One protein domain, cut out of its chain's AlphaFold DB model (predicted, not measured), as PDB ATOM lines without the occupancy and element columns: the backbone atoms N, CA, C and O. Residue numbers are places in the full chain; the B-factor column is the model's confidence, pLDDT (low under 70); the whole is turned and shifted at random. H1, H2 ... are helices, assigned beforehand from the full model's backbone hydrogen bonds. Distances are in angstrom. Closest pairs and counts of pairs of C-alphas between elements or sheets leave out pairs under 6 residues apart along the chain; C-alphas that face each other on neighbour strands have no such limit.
ATOM      1  N   VAL A 306     -17.239 -17.437 -25.685       78.94
ATOM      2  CA  VAL A 306     -18.099 -16.878 -26.729       78.94
ATOM      3  C   VAL A 306     -19.214 -16.118 -26.035       78.94
ATOM      4  O   VAL A 306     -19.943 -16.699 -25.245       78.94
ATOM      5  N   PHE A 307     -19.317 -14.824 -26.324       79.69
ATOM      6  CA  PHE A 307     -20.365 -13.962 -25.794       79.69
ATOM      7  C   PHE A 307     -21.372 -13.679 -26.907       79.69
ATOM      8  O   PHE A 307     -20.982 -13.194 -27.975       79.69
ATOM      9  N   ASN A 308     -22.650 -13.960 -26.667       83.25
ATOM     10  CA  ASN A 308     -23.726 -13.436 -27.505       83.25
ATOM     11  C   ASN A 308     -24.011 -11.956 -27.151       83.25
ATOM     12  O   ASN A 308     -23.376 -11.374 -26.268       83.25
ATOM     13  N   GLU A 309     -24.936 -11.314 -27.864       81.62
ATOM     14  CA  GLU A 309     -25.249  -9.892 -27.657       81.62
ATOM     15  C   GLU A 309     -25.739  -9.580 -26.228       81.62
ATOM     16  O   GLU A 309     -25.326  -8.573 -25.638       81.62
ATOM     17  N   ASP A 310     -26.525 -10.479 -25.632       84.38
ATOM     18  CA  ASP A 310     -27.018 -10.350 -24.259       84.38
ATOM     19  C   ASP A 310     -25.879 -10.513 -23.240       84.38
ATOM     20  O   ASP A 310     -25.757  -9.706 -22.310       84.38
ATOM     21  N   ASP A 311     -24.978 -11.479 -23.451       85.19
ATOM     22  CA  ASP A 311     -23.804 -11.694 -22.597       85.19
ATOM     23  C   ASP A 311     -22.876 -10.474 -22.622       85.19
ATOM     24  O   ASP A 311     -22.340 -10.072 -21.586       85.19
ATOM     25  N   ILE A 312     -22.699  -9.840 -23.789       83.19
ATOM     26  CA  ILE A 312     -21.915  -8.604 -23.925       83.19
ATOM     27  C   ILE A 312     -22.556  -7.479 -23.107       83.19
ATOM     28  O   ILE A 312     -21.844  -6.730 -22.427       83.19
ATOM     29  N   SER A 313     -23.881  -7.337 -23.168       86.56
ATOM     30  CA  SER A 313     -24.615  -6.324 -22.401       86.56
ATOM     31  C   SER A 313     -24.451  -6.546 -20.894       86.56
ATOM     32  O   SER A 313     -24.077  -5.622 -20.163       86.56
ATOM     33  N   LEU A 314     -24.619  -7.787 -20.432       87.44
ATOM     34  CA  LEU A 314     -24.446  -8.171 -19.031       87.44
ATOM     35  C   LEU A 314     -22.999  -7.999 -18.553       87.44
ATOM     36  O   LEU A 314     -22.775  -7.466 -17.464       87.44
ATOM     37  N   ALA A 315     -22.008  -8.376 -19.363       86.06
ATOM     38  CA  ALA A 315     -20.596  -8.203 -19.037       86.06
ATOM     39  C   ALA A 315     -20.236  -6.718 -18.897       86.06
ATOM     40  O   ALA A 315     -19.596  -6.325 -17.917       86.06
ATOM     41  N   LYS A 316     -20.709  -5.862 -19.813       85.06
ATOM     42  CA  LYS A 316     -20.529  -4.401 -19.728       85.06
ATOM     43  C   LYS A 316     -21.176  -3.819 -18.475       85.06
ATOM     44  O   LYS A 316     -20.548  -3.007 -17.794       85.06
ATOM     45  N   GLN A 317     -22.396  -4.237 -18.140       87.69
ATOM     46  CA  GLN A 317     -23.062  -3.810 -16.906       87.69
ATOM     47  C   GLN A 317     -22.280  -4.257 -15.666       87.69
ATOM     48  O   GLN A 317     -22.062  -3.455 -14.755       87.69
ATOM     49  N   TYR A 318     -21.796  -5.501 -15.648       87.19
ATOM     50  CA  TYR A 318     -21.006  -6.034 -14.543       87.19
ATOM     51  C   TYR A 318     -19.704  -5.251 -14.350       87.19
ATOM     52  O   TYR A 318     -19.399  -4.845 -13.227       87.19
ATOM     53  N   VAL A 319     -18.955  -5.002 -15.427       83.69
ATOM     54  CA  VAL A 319     -17.701  -4.231 -15.388       83.69
ATOM     55  C   VAL A 319     -17.959  -2.783 -14.978       83.69
ATOM     56  O   VAL A 319     -17.227  -2.248 -14.151       83.69
ATOM     57  N   THR A 320     -19.028  -2.154 -15.470       83.06
ATOM     58  CA  THR A 320     -19.404  -0.781 -15.082       83.06
ATOM     59  C   THR A 320     -19.727  -0.693 -13.590       83.06
ATOM     60  O   THR A 320     -19.278   0.216 -12.880       83.06
ATOM     61  N   LYS A 321     -20.484  -1.672 -13.084       82.38
ATOM     62  CA  LYS A 321     -20.873  -1.737 -11.676       82.38
ATOM     63  C   LYS A 321     -19.670  -2.004 -10.779       82.38
ATOM     64  O   LYS A 321     -19.477  -1.259  -9.820       82.38
ATOM     65  N   ASN A 322     -18.861  -3.013 -11.098       79.69
ATOM     66  CA  ASN A 322     -17.896  -3.594 -10.166       79.69
ATOM     67  C   ASN A 322     -16.420  -3.301 -10.487       79.69
ATOM     68  O   ASN A 322     -15.577  -3.568  -9.641       79.69
ATOM     69  N   GLY A 323     -16.091  -2.750 -11.658       68.69
ATOM     70  CA  GLY A 323     -14.707  -2.564 -12.115       68.69
ATOM     71  C   GLY A 323     -14.014  -3.882 -12.498       68.69
ATOM     72  O   GLY A 323     -14.377  -4.952 -12.016       68.69
ATOM     73  N   MET A 324     -13.006  -3.815 -13.375       59.62
ATOM     74  CA  MET A 324     -12.210  -4.988 -13.799       59.62
ATOM     75  C   MET A 324     -10.714  -4.798 -13.501       59.62
ATOM     76  O   MET A 324     -10.123  -5.640 -12.837       59.62
ATOM     77  N   GLY A 325     -10.124  -3.663 -13.902       55.38
ATOM     78  CA  GLY A 325      -8.777  -3.237 -13.476       55.38
ATOM     79  C   GLY A 325      -8.767  -2.358 -12.214       55.38
ATOM     80  O   GLY A 325      -7.761  -2.273 -11.523       55.38
ATOM     81  N   ASN A 326      -9.908  -1.742 -11.890       55.56
ATOM     82  CA  ASN A 326     -10.180  -0.927 -10.700       55.56
ATOM     83  C   ASN A 326     -11.285  -1.569  -9.853       55.56
ATOM     84  O   ASN A 326     -12.290  -0.941  -9.514       55.56
ATOM     85  N   SER A 327     -11.147  -2.870  -9.626       66.44
ATOM     86  CA  SER A 327     -12.186  -3.664  -8.989       66.44
ATOM     87  C   SER A 327     -12.648  -3.057  -7.657       66.44
ATOM     88  O   SER A 327     -11.838  -2.722  -6.797       66.44
ATOM     89  N   LYS A 328     -13.965  -2.933  -7.479       71.50
ATOM     90  CA  LYS A 328     -14.615  -2.333  -6.304       71.50
ATOM     91  C   LYS A 328     -14.839  -3.340  -5.163       71.50
ATOM     92  O   LYS A 328     -15.533  -3.022  -4.203       71.50
ATOM     93  N   GLY A 329     -14.287  -4.555  -5.263       74.31
ATOM     94  CA  GLY A 329     -14.384  -5.589  -4.229       74.31
ATOM     95  C   GLY A 329     -13.478  -6.798  -4.487       74.31
ATOM     96  O   GLY A 329     -13.233  -7.170  -5.629       74.31
ATOM     97  N   GLY A 330     -12.999  -7.444  -3.418       73.44
ATOM     98  CA  GLY A 330     -11.961  -8.485  -3.500       73.44
ATOM     99  C   GLY A 330     -12.334  -9.762  -4.269       73.44
ATOM    100  O   GLY A 330     -11.445 -10.464  -4.733       73.44
ATOM    101  N   SER A 331     -13.623 -10.058  -4.448       80.62
ATOM    102  CA  SER A 331     -14.117 -11.268  -5.132       80.62
ATOM    103  C   SER A 331     -14.765 -10.995  -6.493       80.62
ATOM    104  O   SER A 331     -15.354 -11.887  -7.102       80.62
ATOM    105  N   VAL A 332     -14.676  -9.765  -7.002       80.19
ATOM    106  CA  VAL A 332     -15.361  -9.342  -8.235       80.19
ATOM    107  C   VAL A 332     -14.826 -10.059  -9.472       80.19
ATOM    108  O   VAL A 332     -15.603 -10.386 -10.362       80.19
ATOM    109  N   LEU A 333     -13.518 -10.329  -9.542       77.62
ATOM    110  CA  LEU A 333     -12.950 -11.055 -10.679       77.62
ATOM    111  C   LEU A 333     -13.441 -12.509 -10.698       77.62
ATOM    112  O   LEU A 333     -13.887 -12.991 -11.732       77.62
ATOM    113  N   GLU A 334     -13.452 -13.179  -9.544       82.38
ATOM    114  CA  GLU A 334     -14.035 -14.519  -9.406       82.38
ATOM    115  C   GLU A 334     -15.536 -14.524  -9.704       82.38
ATOM    116  O   GLU A 334     -16.041 -15.458 -10.321       82.38
ATOM    117  N   GLY A 335     -16.252 -13.475  -9.296       84.50
ATOM    118  CA  GLY A 335     -17.664 -13.287  -9.602       84.50
ATOM    119  C   GLY A 335     -17.915 -13.129 -11.101       84.50
ATOM    120  O   GLY A 335     -18.795 -13.801 -11.629       84.50
ATOM    121  N   PHE A 336     -17.111 -12.320 -11.797       86.00
ATOM    122  CA  PHE A 336     -17.166 -12.197 -13.255       86.00
ATOM    123  C   PHE A 336     -16.901 -13.550 -13.915       86.00
ATOM    124  O   PHE A 336     -17.677 -13.987 -14.761       86.00
ATOM    125  N   LEU A 337     -15.856 -14.262 -13.474       83.19
ATOM    126  CA  LEU A 337     -15.571 -15.600 -13.979       83.19
ATOM    127  C   LEU A 337     -16.770 -16.530 -13.762       83.19
ATOM    128  O   LEU A 337     -17.231 -17.141 -14.713       83.19
ATOM    129  N   ARG A 338     -17.356 -16.604 -12.563       83.06
ATOM    130  CA  ARG A 338     -18.534 -17.454 -12.298       83.06
ATOM    131  C   ARG A 338     -19.756 -17.075 -13.134       83.06
ATOM    132  O   ARG A 338     -20.476 -17.968 -13.565       83.06
ATOM    133  N   SER A 339     -19.996 -15.785 -13.347       82.62
ATOM    134  CA  SER A 339     -21.162 -15.295 -14.087       82.62
ATOM    135  C   SER A 339     -21.056 -15.504 -15.597       82.62
ATOM    136  O   SER A 339     -22.088 -15.680 -16.232       82.62
ATOM    137  N   PHE A 340     -19.845 -15.492 -16.161       81.12
ATOM    138  CA  PHE A 340     -19.638 -15.491 -17.617       81.12
ATOM    139  C   PHE A 340     -18.821 -16.681 -18.148       81.12
ATOM    140  O   PHE A 340     -18.671 -16.820 -19.355       81.12
ATOM    141  N   SER A 341     -18.312 -17.567 -17.283       75.69
ATOM    142  CA  SER A 341     -17.614 -18.799 -17.707       75.69
ATOM    143  C   SER A 341     -18.551 -19.950 -18.088       75.69
ATOM    144  O   SER A 341     -18.083 -21.002 -18.526       75.69
ATOM    145  N   ALA A 342     -19.865 -19.791 -17.925       59.62
ATOM    146  CA  ALA A 342     -20.822 -20.868 -18.135       59.62
ATOM    147  C   ALA A 342     -21.308 -20.950 -19.590       59.62
ATOM    148  O   ALA A 342     -22.461 -20.670 -19.880       59.62
ATOM    149  N   GLU A 343     -20.434 -21.453 -20.458       47.44
ATOM    150  CA  GLU A 343     -20.778 -22.590 -21.315       47.44
ATOM    151  C   GLU A 343     -19.542 -23.498 -21.428       47.44
ATOM    152  O   GLU A 343     -18.769 -23.458 -22.383       47.44
ATOM    153  N   ILE A 344     -19.377 -24.394 -20.445       48.41
ATOM    154  CA  ILE A 344     -18.761 -25.707 -20.695       48.41
ATOM    155  C   ILE A 344     -19.757 -26.475 -21.573       48.41
ATOM    156  O   ILE A 344     -20.398 -27.431 -21.140       48.41
ATOM    157  N   THR A 345     -19.934 -26.030 -22.812       33.50
ATOM    158  CA  THR A 345     -20.667 -26.784 -23.817       33.50
ATOM    159  C   THR A 345     -19.621 -27.390 -24.720       33.50
ATOM    160  O   THR A 345     -19.009 -26.725 -25.552       33.50
ATOM    161  N   LYS A 346     -19.387 -28.688 -24.501       36.22
ATOM    162  CA  LYS A 346     -18.724 -29.569 -25.459       36.22
ATOM    163  C   LYS A 346     -19.271 -29.282 -26.861       36.22
ATOM    164  O   LYS A 346     -20.434 -29.595 -27.123       36.22
ATOM    165  N   LYS A 347     -18.426 -28.783 -27.754       31.78
ATOM    166  CA  LYS A 347     -18.460 -29.136 -29.171       31.78
ATOM    167  C   LYS A 347     -17.047 -29.390 -29.649       31.78
ATOM    168  O   LYS A 347     -16.182 -28.530 -29.383       31.78
TER     169      LYS A 347
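Overview. This is residues 306 to 347 of the 347 residues of the protein "Flg_new_2 domain-containing protein" of Clostridium felsineum DSM 794 (UniProt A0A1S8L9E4). The model is a small helical hairpin: the longer helix H1 and the shorter helix H2 lie side by side and run opposite ways, joined at one end by a loop, residues 323 to 331. After H2 a tail with no named element, residues 341 to 347, runs on from the open end of the hairpin and adds to its length. The printed part has 42 residues with two named helices, H1 then H2, and no named strand; the class is all helix. The whole is elongated, with spans of 35 by 19 by 12 A, and only just loose, close to compact, with a radius of gyration of the C-alphas of 11.1 A.

Along the chain. H1, residues 309 to 322, is the longest helix, 20.0 A from first to last C-alpha. It begins at C-alpha 309 at (-25.249, -9.892, -27.657) and ends at C-alpha 322 at (-17.896, -3.594, -10.166). H2, residues 332 to 340, measures 12.0 A and ends at C-alpha 340 at (-19.638, -15.491, -17.617).

Arrangement. H1 and H2 form a helical hairpin, with a short link of 9 residues between them. They touch, with 5 pairs of C-alphas within 8 A. The closest C-alphas are those of Asn 322 and Val 332, 6.6 A apart. Their centres are 11.3 A apart. Their lines stand at a shallow tilt of 13 degrees, opposite ways. In H1 and H2 every O i to N i+4 pair is within hydrogen-bond range.

Size, cuts and confidence. The two C-alphas farthest apart are those of Lys 328 and Lys 347, at 35.4 A. The C-alphas of Val 306 and Lys 347, the first and last printed residues, are 12.5 A apart. The printed part has no cut and ends at the chain's last residue, 347. The mean pLDDT of the printed part is 73.9; residues 323 to 327 and 342 to 347 are under 70.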